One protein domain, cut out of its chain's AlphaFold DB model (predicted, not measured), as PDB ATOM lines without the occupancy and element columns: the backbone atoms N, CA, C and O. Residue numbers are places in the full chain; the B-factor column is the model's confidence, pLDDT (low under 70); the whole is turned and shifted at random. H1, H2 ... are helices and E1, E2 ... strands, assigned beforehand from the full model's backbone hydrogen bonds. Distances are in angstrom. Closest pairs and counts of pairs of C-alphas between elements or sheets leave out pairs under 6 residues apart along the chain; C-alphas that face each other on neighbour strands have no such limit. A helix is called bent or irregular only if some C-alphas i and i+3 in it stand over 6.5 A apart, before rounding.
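This is residues 21 to 56 and 63 to 126 of the 129 residues of an uncharacterized protein of Flavobacterium urumqiense (UniProt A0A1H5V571). A twisted sheet of three strands, E2, E4 and E3, is covered on one face by a kinked helix, H1, that crosses its strands. A second long helix, H3, packs on H1 and reaches the sheet mainly at the edge strand E2, while the strand E1 lies near E2 and the short helix H2 follows directly on E2. The 100 printed residues hold three named helices and four named strands, in the order H1 E1 E2 H2 H3 E3 E4, and the class is mixed, helices and strands. The sheet is mixed too, in the order E2 E4 E3. The whole is compact, with a radius of gyration of the C-alphas of 13.8 A and spans of 39 by 30 by 25 A.

H1, residues 25 to 41, is on the sheet of E2, residues 68 to 76, E4, residues 118 to 125, and E3, residues 106 to 113, at a height over the sheet of 8.2 A. It lies over E4 and only just over E3, on which 3 of its C-alphas fall, and runs across the strands, at 86 degrees to E4 on the local plane. H1 and H3, residues 88 to 101, touch at a steep tilt of 43 degrees, opposite ways; their closest C-alphas, of Leu 40 and Arg 92, are 5.7 A apart. H1 and H3 with this sheet make two layers, helices on one face of a sheet. E1, residues 47 to 52, pairs with no named strand; it is near E2, with 10 pairs of C-alphas within 10 A. E2 and E4 are parallel, with N 70 and O 120 2.8 A apart, within hydrogen-bond range. H2, residues 77 to 80, is not on the sheet; it and H3 only just touch, with 3 pairs of C-alphas within 8 A, the closest being Leu 80 and Ala 94 at 5.3 A. E3 and E4 form an antiparallel hairpin, with N 110 and O 121 2.8 A apart, within hydrogen-bond range. Every O i to N i+4 pair is within hydrogen-bond range in H3 and 9 of 13 are in H1, while H2 is too short for such a pair.

H1 begins at C-alpha 25 (14.601, -12.567, -8.801) and is 24.2 A long; it is irregular, with C-alphas 31 and 34 7.8 A apart, and has a kink of 53 degrees near residue 34. E1 is 14.0 A long, E2 26.5 A and H2 5.2 A. H3 begins at C-alpha 88 (-11.950, -3.743, -14.555) and is 20.2 A long. E3 is 23.0 A long, and E4, 22.1 A, ends at C-alpha 125 (3.504, -12.877, -4.970).

The two C-alphas farthest apart, of Gly 81 and Lys 115, are 40.2 A apart. Residues 57 to 62 are not printed, and C-alphas 56 and 63 across this cut, in the link from E1 to E2, are 14.8 A apart. Of the links that are printed whole, none is long. The mean pLDDT of the printed part is 90.5; residues 44 to 46 and residue 56 are under 70.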
ATOM      1  N   ASN A  21      18.942  -9.470 -18.925       73.62
ATOM      2  CA  ASN A  21      19.731 -10.668 -18.660       73.62
ATOM      3  C   ASN A  21      20.383 -10.544 -17.273       73.62
ATOM      4  O   ASN A  21      20.936  -9.496 -16.950       73.62
ATOM      5  N   GLU A  22      20.366 -11.632 -16.499       78.62
ATOM      6  CA  GLU A  22      21.073 -11.761 -15.212       78.62
ATOM      7  C   GLU A  22      20.492 -10.956 -14.034       78.62
ATOM      8  O   GLU A  22      21.137 -10.887 -12.987       78.62
ATOM      9  N   LEU A  23      19.284 -10.386 -14.147       85.06
ATOM     10  CA  LEU A  23      18.644  -9.732 -13.003       85.06
ATOM     11  C   LEU A  23      18.186 -10.780 -11.969       85.06
ATOM     12  O   LEU A  23      17.388 -11.656 -12.310       85.06
ATOM     13  N   PRO A  24      18.665 -10.709 -10.712       89.38
ATOM     14  CA  PRO A  24      18.217 -11.606  -9.654       89.38
ATOM     15  C   PRO A  24      16.718 -11.459  -9.371       89.38
ATOM     16  O   PRO A  24      16.177 -10.352  -9.424       89.38
ATOM     17  N   GLU A  25      16.052 -12.564  -9.024       88.69
ATOM     18  CA  GLU A  25      14.601 -12.567  -8.801       88.69
ATOM     19  C   GLU A  25      14.169 -11.583  -7.703       88.69
ATOM     20  O   GLU A  25      13.178 -10.868  -7.845       88.69
ATOM     21  N   ASP A  26      14.954 -11.449  -6.635       89.25
ATOM     22  CA  ASP A  26      14.693 -10.517  -5.533       89.25
ATOM     23  C   ASP A  26      14.770  -9.032  -5.939       89.25
ATOM     24  O   ASP A  26      14.267  -8.174  -5.213       89.25
ATOM     25  N   GLN A  27      15.325  -8.717  -7.113       92.19
ATOM     26  CA  GLN A  27      15.421  -7.356  -7.652       92.19
ATOM     27  C   GLN A  27      14.385  -7.048  -8.738       92.19
ATOM     28  O   GLN A  27      14.225  -5.875  -9.093       92.19
ATOM     29  N   LEU A  28      13.652  -8.055  -9.235       93.00
ATOM     30  CA  LEU A  28      12.660  -7.898 -10.307       93.00
ATOM     31  C   LEU A  28      11.646  -6.803  -9.985       93.00
ATOM     32  O   LEU A  28      11.438  -5.902 -10.793       93.00
ATOM     33  N   PHE A  29      11.061  -6.836  -8.784       94.38
ATOM     34  CA  PHE A  29      10.038  -5.863  -8.410       94.38
ATOM     35  C   PHE A  29      10.584  -4.437  -8.396       94.38
ATOM     36  O   PHE A  29      10.023  -3.563  -9.040       94.38
ATOM     37  N   SER A  30      11.717  -4.202  -7.729       94.06
ATOM     38  CA  SER A  30      12.324  -2.865  -7.679       94.06
ATOM     39  C   SER A  30      12.747  -2.338  -9.048       94.06
ATOM     40  O   SER A  30      12.795  -1.127  -9.243       94.06
ATOM     41  N   HIS A  31      13.071  -3.237  -9.980       94.12
ATOM     42  CA  HIS A  31      13.457  -2.865 -11.331       94.12
ATOM     43  C   HIS A  31      12.252  -2.431 -12.169       94.12
ATOM     44  O   HIS A  31      12.373  -1.454 -12.894       94.12
ATOM     45  N   PHE A  32      11.117  -3.127 -12.040       93.56
ATOM     46  CA  PHE A  32       9.911  -2.892 -12.840       93.56
ATOM     47  C   PHE A  32       8.829  -2.064 -12.135       93.56
ATOM     48  O   PHE A  32       7.755  -1.875 -12.696       93.56
ATOM     49  N   GLN A  33       9.041  -1.615 -10.894       94.25
ATOM     50  CA  GLN A  33       7.971  -1.021 -10.083       94.25
ATOM     51  C   GLN A  33       7.305   0.176 -10.772       94.25
ATOM     52  O   GLN A  33       6.080   0.277 -10.761       94.25
ATOM     53  N   ASN A  34       8.095   1.070 -11.371       92.38
ATOM     54  CA  ASN A  34       7.556   2.260 -12.029       92.38
ATOM     55  C   ASN A  34       6.756   1.878 -13.275       92.38
ATOM     56  O   ASN A  34       5.642   2.353 -13.451       92.38
ATOM     57  N   GLU A  35       7.288   0.972 -14.091       92.31
ATOM     58  CA  GLU A  35       6.620   0.447 -15.278       92.31
ATOM     59  C   GLU A  35       5.300  -0.230 -14.899       92.31
ATOM     60  O   GLU A  35       4.276   0.015 -15.524       92.31
ATOM     61  N   ILE A  36       5.288  -1.036 -13.836       93.25
ATOM     62  CA  ILE A  36       4.074  -1.688 -13.335       93.25
ATOM     63  C   ILE A  36       3.025  -0.652 -12.910       93.25
ATOM     64  O   ILE A  36       1.847  -0.814 -13.231       93.25
ATOM     65  N   ILE A  37       3.437   0.391 -12.185       93.81
ATOM     66  CA  ILE A  37       2.541   1.473 -11.760       93.81
ATOM     67  C   ILE A  37       1.948   2.169 -12.987       93.81
ATOM     68  O   ILE A  37       0.728   2.285 -13.078       93.81
ATOM     69  N   GLU A  38       2.777   2.542 -13.964       91.62
ATOM     70  CA  GLU A  38       2.327   3.184 -15.203       91.62
ATOM     71  C   GLU A  38       1.323   2.309 -15.978       91.62
ATOM     72  O   GLU A  38       0.290   2.807 -16.432       91.62
ATOM     73  N   LEU A  39       1.576   0.998 -16.081       90.19
ATOM     74  CA  LEU A  39       0.671   0.040 -16.731       90.19
ATOM     75  C   LEU A  39      -0.678  -0.065 -15.998       90.19
ATOM     76  O   LEU A  39      -1.730  -0.142 -16.631       90.19
ATOM     77  N   LEU A  40      -0.665  -0.061 -14.663       91.50
ATOM     78  CA  LEU A  40      -1.873  -0.161 -13.837       91.50
ATOM     79  C   LEU A  40      -2.692   1.140 -13.804       91.50
ATOM     80  O   LEU A  40      -3.919   1.082 -13.678       91.50
ATOM     81  N   GLU A  41      -2.038   2.297 -13.918       91.50
ATOM     82  CA  GLU A  41      -2.689   3.606 -14.031       91.50
ATOM     83  C   GLU A  41      -3.331   3.825 -15.407       91.50
ATOM     84  O   GLU A  41      -4.347   4.520 -15.514       91.50
ATOM     85  N   ASN A  42      -2.764   3.229 -16.460       84.12
ATOM     86  CA  ASN A  42      -3.241   3.401 -17.823       84.12
ATOM     87  C   ASN A  42      -4.570   2.663 -18.051       84.12
ATOM     88  O   ASN A  42      -4.662   1.432 -18.026       84.12
ATOM     89  N   ASP A  43      -5.638   3.417 -18.317       71.06
ATOM     90  CA  ASP A  43      -6.969   2.843 -18.473       71.06
ATOM     91  C   ASP A  43      -7.175   2.102 -19.808       71.06
ATOM     92  O   ASP A  43      -8.099   1.281 -19.919       71.06
ATOM     93  N   ILE A  44      -6.281   2.336 -20.770       67.81
ATOM     94  CA  ILE A  44      -6.318   1.798 -22.133       67.81
ATOM     95  C   ILE A  44      -5.761   0.367 -22.194       67.81
ATOM     96  O   ILE A  44      -6.176  -0.408 -23.059       67.81
ATOM     97  N   GLU A  45      -4.855  -0.015 -21.290       67.12
ATOM     98  CA  GLU A  45      -4.150  -1.300 -21.380       67.12
ATOM     99  C   GLU A  45      -4.987  -2.476 -20.886       67.12
ATOM    100  O   GLU A  45      -5.505  -2.473 -19.771       67.12
ATOM    101  N   ALA A  46      -5.166  -3.494 -21.727       66.88
ATOM    102  CA  ALA A  46      -6.082  -4.589 -21.441       66.88
ATOM    103  C   ALA A  46      -5.631  -5.407 -20.220       66.88
ATOM    104  O   ALA A  46      -4.483  -5.831 -20.112       66.88
ATOM    105  N   ILE A  47      -6.577  -5.676 -19.316       81.31
ATOM    106  CA  ILE A  47      -6.431  -6.781 -18.370       81.31
ATOM    107  C   ILE A  47      -6.595  -8.066 -19.182       81.31
ATOM    108  O   ILE A  47      -7.687  -8.323 -19.693       81.31
ATOM    109  N   ASN A  48      -5.539  -8.869 -19.287       85.00
ATOM    110  CA  ASN A  48      -5.623 -10.166 -19.959       85.00
ATOM    111  C   ASN A  48      -6.401 -11.177 -19.134       85.00
ATOM    112  O   ASN A  48      -7.145 -11.999 -19.668       85.00
ATOM    113  N   TYR A  49      -6.193 -11.128 -17.822       91.44
ATOM    114  CA  TYR A  49      -6.785 -12.067 -16.895       91.44
ATOM    115  C   TYR A  49      -6.978 -11.421 -15.532       91.44
ATOM    116  O   TYR A  49      -6.055 -10.821 -14.993       91.44
ATOM    117  N   PHE A  50      -8.161 -11.608 -14.955       94.06
ATOM    118  CA  PHE A  50      -8.406 -11.416 -13.534       94.06
ATOM    119  C   PHE A  50      -9.211 -12.606 -13.022       94.06
ATOM    120  O   PHE A  50     -10.254 -12.945 -13.587       94.06
ATOM    121  N   GLY A  51      -8.732 -13.255 -11.966       94.06
ATOM    122  CA  GLY A  51      -9.394 -14.439 -11.441       94.06
ATOM    123  C   GLY A  51      -8.646 -15.099 -10.297       94.06
ATOM    124  O   GLY A  51      -7.891 -14.451  -9.580       94.06
ATOM    125  N   LEU A  52      -8.870 -16.397 -10.116       93.44
ATOM    126  CA  LEU A  52      -8.046 -17.216  -9.226       93.44
ATOM    127  C   LEU A  52      -6.655 -17.405  -9.841       93.44
ATOM    128  O   LEU A  52      -6.500 -17.317 -11.049       93.44
ATOM    129  N   VAL A  53      -5.650 -17.691  -9.019       90.25
ATOM    130  CA  VAL A  53      -4.304 -18.091  -9.472       90.25
ATOM    131  C   VAL A  53      -4.415 -19.178 -10.558       90.25
ATOM    132  O   VAL A  53      -4.891 -20.271 -10.245       90.25
ATOM    133  N   PRO A  54      -4.030 -18.898 -11.821       84.88
ATOM    134  CA  PRO A  54      -4.141 -19.877 -12.892       84.88
ATOM    135  C   PRO A  54      -3.024 -20.923 -12.808       84.88
ATOM    136  O   PRO A  54      -1.898 -20.619 -12.390       84.88
ATOM    137  N   ASP A  55      -3.337 -22.138 -13.264       76.38
ATOM    138  CA  ASP A  55      -2.353 -23.189 -13.524       76.38
ATOM    139  C   ASP A  55      -1.521 -22.781 -14.755       76.38
ATOM    140  O   ASP A  55      -2.069 -22.596 -15.842       76.38
ATOM    141  N   ASN A  56      -0.203 -22.618 -14.599       65.12
ATOM    142  CA  ASN A  56       0.718 -22.150 -15.655       65.12
ATOM    143  C   ASN A  56       1.049 -23.243 -16.695       65.12
ATOM    144  O   ASN A  56       2.215 -23.538 -16.938       65.12
ATOM    145  N   GLU A  63      -0.509 -21.801 -30.047       83.56
ATOM    146  CA  GLU A  63      -1.820 -21.162 -30.194       83.56
ATOM    147  C   GLU A  63      -2.346 -20.542 -28.892       83.56
ATOM    148  O   GLU A  63      -3.132 -19.597 -28.966       83.56
ATOM    149  N   VAL A  64      -1.909 -21.041 -27.733       83.56
ATOM    150  CA  VAL A  64      -2.339 -20.558 -26.409       83.56
ATOM    151  C   VAL A  64      -1.302 -19.665 -25.727       83.56
ATOM    152  O   VAL A  64      -1.653 -18.967 -24.786       83.56
ATOM    153  N   LEU A  65      -0.063 -19.637 -26.229       85.06
ATOM    154  CA  LEU A  65       1.002 -18.794 -25.688       85.06
ATOM    155  C   LEU A  65       0.889 -17.337 -26.144       85.06
ATOM    156  O   LEU A  65       0.672 -17.040 -27.332       85.06
ATOM    157  N   PHE A  66       1.141 -16.420 -25.217       86.50
ATOM    158  CA  PHE A  66       1.504 -15.046 -25.516       86.50
ATOM    159  C   PHE A  66       2.946 -14.982 -26.043       86.50
ATOM    160  O   PHE A  66       3.800 -15.793 -25.700       86.50
ATOM    161  N   ASN A  67       3.226 -14.042 -26.946       88.06
ATOM    162  CA  ASN A  67       4.572 -13.862 -27.490       88.06
ATOM    163  C   ASN A  67       5.173 -12.564 -26.950       88.06
ATOM    164  O   ASN A  67       5.018 -11.514 -27.575       88.06
ATOM    165  N   GLY A  68       5.840 -12.647 -25.802       89.50
ATOM    166  CA  GLY A  68       6.383 -11.488 -25.101       89.50
ATOM    167  C   GLY A  68       6.357 -11.654 -23.585       89.50
ATOM    168  O   GLY A  68       6.279 -12.772 -23.074       89.50
ATOM    169  N   VAL A  69       6.432 -10.520 -22.885       90.75
ATOM    170  CA  VAL A  69       6.457 -10.466 -21.421       90.75
ATOM    171  C   VAL A  69       5.063 -10.188 -20.861       90.75
ATOM    172  O   VAL A  69       4.351  -9.315 -21.358       90.75
ATOM    173  N   LEU A  70       4.706 -10.913 -19.806       92.81
ATOM    174  CA  LEU A  70       3.514 -10.709 -18.991       92.81
ATOM    175  C   LEU A  70       3.926 -10.352 -17.562       92.81
ATOM    176  O   LEU A  70       4.867 -10.933 -17.017       92.81
ATOM    177  N   PHE A  71       3.182  -9.445 -16.931       94.31
ATOM    178  CA  PHE A  71       3.237  -9.256 -15.483       94.31
ATOM    179  C   PHE A  71       2.060  -9.949 -14.823       94.31
ATOM    180  O   PHE A  71       0.913  -9.738 -15.216       94.31
ATOM    181  N   ARG A  72       2.352 -10.755 -13.802       95.31
ATOM    182  CA  ARG A  72       1.359 -11.458 -12.996       95.31
ATOM    183  C   ARG A  72       1.484 -11.051 -11.534       95.31
ATOM    184  O   ARG A  72       2.562 -11.136 -10.957       95.31
ATOM    185  N   PHE A  73       0.369 -10.669 -10.927       96.31
ATOM    186  CA  PHE A  73       0.293 -10.284  -9.519       96.31
ATOM    187  C   PHE A  73      -0.622 -11.241  -8.780       96.31
ATOM    188  O   PHE A  73      -1.812 -11.280  -9.079       96.31
ATOM    189  N   ASP A  74      -0.092 -11.955  -7.792       96.12
ATOM    190  CA  ASP A  74      -0.861 -12.872  -6.960       96.12
ATOM    191  C   ASP A  74      -1.032 -12.266  -5.566       96.12
ATOM    192  O   ASP A  74      -0.077 -12.136  -4.796       96.12
ATOM    193  N   VAL A  75      -2.267 -11.878  -5.235       95.75
ATOM    194  CA  VAL A  75      -2.586 -11.118  -4.018       95.75
ATOM    195  C   VAL A  75      -3.754 -11.761  -3.261       95.75
ATOM    196  O   VAL A  75      -4.743 -12.162  -3.886       95.75
ATOM    197  N   PRO A  76      -3.713 -11.835  -1.916       94.19
ATOM    198  CA  PRO A  76      -4.839 -12.334  -1.140       94.19
ATOM    199  C   PRO A  76      -6.094 -11.482  -1.366       94.19
ATOM    200  O   PRO A  76      -6.061 -10.255  -1.241       94.19
ATOM    201  N   GLN A  77      -7.236 -12.130  -1.602       93.69
ATOM    202  CA  GLN A  77      -8.534 -11.466  -1.776       93.69
ATOM    203  C   GLN A  77      -8.839 -10.494  -0.625       93.69
ATOM    204  O   GLN A  77      -9.368  -9.403  -0.846       93.69
ATOM    205  N   ALA A  78      -8.507 -10.888   0.608       91.62
ATOM    206  CA  ALA A  78      -8.742 -10.085   1.804       91.62
ATOM    207  C   ALA A  78      -8.011  -8.730   1.776       91.62
ATOM    208  O   ALA A  78      -8.490  -7.780   2.389       91.62
ATOM    209  N   ILE A  79      -6.891  -8.639   1.051       92.38
ATOM    210  CA  ILE A  79      -6.111  -7.410   0.884       92.38
ATOM    211  C   ILE A  79      -6.692  -6.546  -0.232       92.38
ATOM    212  O   ILE A  79      -6.811  -5.334  -0.073       92.38
ATOM    213  N   LEU A  80      -7.095  -7.159  -1.349       93.94
ATOM    214  CA  LEU A  80      -7.644  -6.419  -2.487       93.94
ATOM    215  C   LEU A  80      -9.008  -5.787  -2.177       93.94
ATOM    216  O   LEU A  80      -9.355  -4.759  -2.753       93.94
ATOM    217  N   GLY A  81      -9.809  -6.407  -1.303       92.88
ATOM    218  CA  GLY A  81     -11.130  -5.889  -0.929       92.88
ATOM    219  C   GLY A  81     -12.158  -5.905  -2.069       92.88
ATOM    220  O   GLY A  81     -13.181  -5.225  -1.985       92.88
ATOM    221  N   ILE A  82     -11.899  -6.680  -3.125       94.44
ATOM    222  CA  ILE A  82     -12.777  -6.870  -4.286       94.44
ATOM    223  C   ILE A  82     -13.193  -8.343  -4.416       94.44
ATOM    224  O   ILE A  82     -12.699  -9.217  -3.702       94.44
ATOM    225  N   ASN A  83     -14.124  -8.628  -5.325       94.25
ATOM    226  CA  ASN A  83     -14.538  -9.982  -5.690       94.25
ATOM    227  C   ASN A  83     -14.278 -10.238  -7.188       94.25
ATOM    228  O   ASN A  83     -13.833  -9.343  -7.901       94.25
ATOM    229  N   LEU A  84     -14.565 -11.454  -7.659       93.38
ATOM    230  CA  LEU A  84     -14.361 -11.860  -9.059       93.38
ATOM    231  C   LEU A  84     -15.254 -11.114 -10.068       93.38
ATOM    232  O   LEU A  84     -14.966 -11.129 -11.256       93.38
ATOM    233  N   GLU A  85     -16.329 -10.475  -9.604       93.19
ATOM    234  CA  GLU A  85     -17.272  -9.712 -10.434       93.19
ATOM    235  C   GLU A  85     -16.932  -8.213 -10.458       93.19
ATOM    236  O   GLU A  85     -17.714  -7.401 -10.954       93.19
ATOM    237  N   ALA A  86     -15.789  -7.820  -9.887       93.31
ATOM    238  CA  ALA A  86     -15.373  -6.431  -9.848       93.31
ATOM    239  C   ALA A  86     -15.131  -5.882 -11.257       93.31
ATOM    240  O   ALA A  86     -14.492  -6.509 -12.103       93.31
ATOM    241  N   GLU A  87     -15.604  -4.659 -11.478       92.19
ATOM    242  CA  GLU A  87     -15.369  -3.934 -12.720       92.19
ATOM    243  C   GLU A  87     -13.857  -3.754 -12.972       92.19
ATOM    244  O   GLU A  87     -13.116  -3.474 -12.022       92.19
ATOM    245  N   PRO A  88     -13.381  -3.807 -14.231       90.94
ATOM    246  CA  PRO A  88     -11.950  -3.743 -14.555       90.94
ATOM    247  C   PRO A  88     -11.198  -2.564 -13.919       90.94
ATOM    248  O   PRO A  88     -10.073  -2.713 -13.449       90.94
ATOM    249  N   HIS A  89     -11.830  -1.389 -13.835       90.75
ATOM    250  CA  HIS A  89     -11.224  -0.208 -13.213       90.75
ATOM    251  C   HIS A  89     -11.030  -0.357 -11.691       90.75
ATOM    252  O   HIS A  89     -10.077   0.189 -11.139       90.75
ATOM    253  N   LEU A  90     -11.907  -1.101 -11.002       93.94
ATOM    254  CA  LEU A  90     -11.757  -1.411  -9.577       93.94
ATOM    255  C   LEU A  90     -10.664  -2.453  -9.356       93.94
ATOM    256  O   LEU A  90      -9.904  -2.321  -8.400       93.94
ATOM    257  N   VAL A  91     -10.561  -3.439 -10.255       95.00
ATOM    258  CA  VAL A  91      -9.469  -4.420 -10.252       95.00
ATOM    259  C   VAL A  91      -8.132  -3.692 -10.349       95.00
ATOM    260  O   VAL A  91      -7.329  -3.788  -9.424       95.00
ATOM    261  N   ARG A  92      -7.922  -2.874 -11.390       93.19
ATOM    262  CA  ARG A  92      -6.672  -2.109 -11.549       93.19
ATOM    263  C   ARG A  92      -6.358  -1.265 -10.322       93.19
ATOM    264  O   ARG A  92      -5.259  -1.353  -9.797       93.19
ATOM    265  N   LYS A  93      -7.340  -0.516  -9.810       94.81
ATOM    266  CA  LYS A  93      -7.155   0.327  -8.622       94.81
ATOM    267  C   LYS A  93      -6.732  -0.472  -7.384       94.81
ATOM    268  O   LYS A  93      -5.901   0.004  -6.615       94.81
ATOM    269  N   ALA A  94      -7.302  -1.658  -7.172       96.19
ATOM    270  CA  ALA A  94      -6.952  -2.506  -6.036       96.19
ATOM    271  C   ALA A  94      -5.511  -3.027  -6.142       96.19
ATOM    272  O   ALA A  94      -4.764  -2.945  -5.169       96.19
ATOM    273  N   PHE A  95      -5.107  -3.508  -7.321       96.38
ATOM    274  CA  PHE A  95      -3.742  -3.987  -7.559       96.38
ATOM    275  C   PHE A  95      -2.712  -2.849  -7.558       96.38
ATOM    276  O   PHE A  95      -1.655  -3.003  -6.952       96.38
ATOM    277  N   LEU A  96      -3.045  -1.686  -8.126       96.19
ATOM    278  CA  LEU A  96      -2.219  -0.476  -8.065       96.19
ATOM    279  C   LEU A  96      -1.912  -0.104  -6.615       96.19
ATOM    280  O   LEU A  96      -0.751   0.010  -6.236       96.19
ATOM    281  N   ASN A  97      -2.945  -0.037  -5.771       96.25
ATOM    282  CA  ASN A  97      -2.776   0.265  -4.353       96.25
ATOM    283  C   ASN A  97      -1.858  -0.747  -3.636       96.25
ATOM    284  O   ASN A  97      -1.150  -0.379  -2.702       96.25
ATOM    285  N   VAL A  98      -1.850  -2.018  -4.044       96.44
ATOM    286  CA  VAL A  98      -0.933  -3.018  -3.476       96.44
ATOM    287  C   VAL A  98       0.507  -2.735  -3.900       96.44
ATOM    288  O   VAL A  98       1.368  -2.656  -3.027       96.44
ATOM    289  N   VAL A  99       0.746  -2.515  -5.196       95.75
ATOM    290  CA  VAL A  99       2.078  -2.250  -5.772       95.75
ATOM    291  C   VAL A  99       2.697  -0.950  -5.245       95.75
ATOM    292  O   VAL A  99       3.897  -0.901  -4.975       95.75
ATOM    293  N   GLU A 100       1.899   0.104  -5.073       95.69
ATOM    294  CA  GLU A 100       2.384   1.397  -4.573       95.69
ATOM    295  C   GLU A 100       2.818   1.341  -3.104       95.69
ATOM    296  O   GLU A 100       3.716   2.073  -2.690       95.69
ATOM    297  N   ASN A 101       2.171   0.491  -2.298       95.19
ATOM    298  CA  ASN A 101       2.316   0.522  -0.842       95.19
ATOM    299  C   ASN A 101       3.109  -0.658  -0.270       95.19
ATOM    300  O   ASN A 101       3.512  -0.604   0.892       95.19
ATOM    301  N   HIS A 102       3.333  -1.719  -1.049       94.75
ATOM    302  CA  HIS A 102       3.959  -2.939  -0.551       94.75
ATOM    303  C   HIS A 102       4.904  -3.576  -1.570       94.75
ATOM    304  O   HIS A 102       4.661  -3.563  -2.776       94.75
ATOM    305  N   SER A 103       5.945  -4.225  -1.052       93.62
ATOM    306  CA  SER A 103       6.790  -5.122  -1.836       93.62
ATOM    307  C   SER A 103       6.215  -6.545  -1.824       93.62
ATOM    308  O   SER A 103       5.697  -6.980  -0.789       93.62
ATOM    309  N   PRO A 104       6.328  -7.292  -2.932       95.19
ATOM    310  CA  PRO A 104       5.980  -8.704  -2.964       95.19
ATOM    311  C   PRO A 104       6.860  -9.508  -2.001       95.19
ATOM    312  O   PRO A 104       8.013  -9.172  -1.726       95.19
ATOM    313  N   SER A 105       6.284 -10.583  -1.470       94.31
ATOM    314  CA  SER A 105       6.959 -11.581  -0.637       94.31
ATOM    315  C   SER A 105       7.879 -12.489  -1.456       94.31
ATOM    316  O   SER A 105       8.858 -13.003  -0.918       94.31
ATOM    317  N   GLY A 106       7.557 -12.693  -2.734       93.25
ATOM    318  CA  GLY A 106       8.319 -13.513  -3.667       93.25
ATOM    319  C   GLY A 106       8.166 -13.006  -5.093       93.25
ATOM    320  O   GLY A 106       7.129 -12.447  -5.453       93.25
ATOM    321  N   ASN A 107       9.213 -13.197  -5.889       94.50
ATOM    322  CA  ASN A 107       9.201 -12.926  -7.319       94.50
ATOM    323  C   ASN A 107       9.732 -14.160  -8.040       94.50
ATOM    324  O   ASN A 107      10.635 -14.818  -7.525       94.50
ATOM    325  N   SER A 108       9.231 -14.439  -9.236       92.81
ATOM    326  CA  SER A 108       9.797 -15.481 -10.093       92.81
ATOM    327  C   SER A 108       9.616 -15.145 -11.566       92.81
ATOM    328  O   SER A 108       8.773 -14.322 -11.933       92.81
ATOM    329  N   VAL A 109      10.421 -15.779 -12.417       92.25
ATOM    330  CA  VAL A 109      10.247 -15.729 -13.872       92.25
ATOM    331  C   VAL A 109       9.856 -17.111 -14.366       92.25
ATOM    332  O   VAL A 109      10.585 -18.086 -14.183       92.25
ATOM    333  N   LEU A 110       8.703 -17.190 -15.016       91.44
ATOM    334  CA  LEU A 110       8.219 -18.387 -15.681       91.44
ATOM    335  C   LEU A 110       8.415 -18.216 -17.181       91.44
ATOM    336  O   LEU A 110       7.960 -17.233 -17.763       91.44
ATOM    337  N   GLU A 111       9.088 -19.172 -17.807       90.62
ATOM    338  CA  GLU A 111       9.233 -19.206 -19.257       90.62
ATOM    339  C   GLU A 111       8.483 -20.399 -19.821       90.62
ATOM    340  O   GLU A 111       8.729 -21.545 -19.432       90.62
ATOM    341  N   GLU A 112       7.628 -20.129 -20.800       89.75
ATOM    342  CA  GLU A 112       6.962 -21.166 -21.560       89.75
ATOM    343  C   GLU A 112       7.253 -21.010 -23.051       89.75
ATOM    344  O   GLU A 112       7.100 -19.947 -23.657       89.75
ATOM    345  N   ARG A 113       7.749 -22.092 -23.653       90.88
ATOM    346  CA  ARG A 113       8.282 -22.081 -25.013       90.88
ATOM    347  C   ARG A 113       7.485 -23.018 -25.897       90.88
ATOM    348  O   ARG A 113       7.504 -24.231 -25.698       90.88
ATOM    349  N   GLY A 114       6.869 -22.447 -26.924       89.12
ATOM    350  CA  GLY A 114       6.302 -23.206 -28.025       89.12
ATOM    351  C   GLY A 114       7.284 -23.359 -29.185       89.12
ATOM    352  O   GLY A 114       8.502 -23.229 -29.034       89.12
ATOM    353  N   LYS A 115       6.770 -23.670 -30.378       90.44
ATOM    354  CA  LYS A 115       7.615 -23.835 -31.575       90.44
ATOM    355  C   LYS A 115       8.109 -22.495 -32.109       90.44
ATOM    356  O   LYS A 115       9.203 -22.439 -32.668       90.44
ATOM    357  N   THR A 116       7.300 -21.449 -31.985       91.06
ATOM    358  CA  THR A 116       7.567 -20.121 -32.554       91.06
ATOM    359  C   THR A 116       7.412 -18.993 -31.547       91.06
ATOM    360  O   THR A 116       7.969 -17.921 -31.780       91.06
ATOM    361  N   LYS A 117       6.710 -19.228 -30.433       90.94
ATOM    362  CA  LYS A 117       6.512 -18.236 -29.375       90.94
ATOM    363  C   LYS A 117       7.333 -18.541 -28.130       90.94
ATOM    364  O   LYS A 117       7.603 -19.699 -27.801       90.94
ATOM    365  N   LEU A 118       7.701 -17.468 -27.444       90.12
ATOM    366  CA  LEU A 118       8.208 -17.491 -26.082       90.12
ATOM    367  C   LEU A 118       7.312 -16.577 -25.249       90.12
ATOM    368  O   LEU A 118       7.242 -15.377 -25.519       90.12
ATOM    369  N   GLU A 119       6.639 -17.164 -24.271       91.06
ATOM    370  CA  GLU A 119       5.960 -16.425 -23.220       91.06
ATOM    371  C   GLU A 119       6.902 -16.328 -22.027       91.06
ATOM    372  O   GLU A 119       7.465 -17.335 -21.585       91.06
ATOM    373  N   THR A 120       7.069 -15.121 -21.502       91.69
ATOM    374  CA  THR A 120       7.790 -14.917 -20.253       91.69
ATOM    375  C   THR A 120       6.894 -14.192 -19.267       91.69
ATOM    376  O   THR A 120       6.575 -13.023 -19.450       91.69
ATOM    377  N   THR A 121       6.516 -14.870 -18.194       93.00
ATOM    378  CA  THR A 121       5.673 -14.302 -17.147       93.00
ATOM    379  C   THR A 121       6.521 -13.983 -15.928       93.00
ATOM    380  O   THR A 121       7.102 -14.876 -15.313       93.00
ATOM    381  N   VAL A 122       6.583 -12.706 -15.558       94.06
ATOM    382  CA  VAL A 122       7.191 -12.266 -14.298       94.06
ATOM    383  C   VAL A 122       6.094 -12.226 -13.242       94.06
ATOM    384  O   VAL A 122       5.117 -11.486 -13.376       94.06
ATOM    385  N   VAL A 123       6.241 -13.052 -12.213       95.12
ATOM    386  CA  VAL A 123       5.246 -13.244 -11.156       95.12
ATOM    387  C   VAL A 123       5.679 -12.502  -9.899       95.12
ATOM    388  O   VAL A 123       6.819 -12.650  -9.462       95.12
ATOM    389  N   PHE A 124       4.755 -11.752  -9.303       96.00
ATOM    390  CA  PHE A 124       4.907 -11.042  -8.035       96.00
ATOM    391  C   PHE A 124       3.880 -11.566  -7.027       96.00
ATOM    392  O   PHE A 124       2.672 -11.429  -7.231       96.00
ATOM    393  N   GLU A 125       4.344 -12.160  -5.932       94.88
ATOM    394  CA  GLU A 125       3.504 -12.877  -4.970       94.88
ATOM    395  C   GLU A 125       3.439 -12.146  -3.623       94.88
ATOM    396  O   GLU A 125       4.465 -11.865  -3.005       94.88
ATOM    397  N   TYR A 126       2.237 -11.876  -3.110       93.94
ATOM    398  CA  TYR A 126       2.004 -11.053  -1.914       93.94
ATOM    399  C   TYR A 126       1.429 -11.857  -0.732       93.94
ATOM    400  O   TYR A 126       0.361 -11.555  -0.202       93.94
TER     401      TYR A 126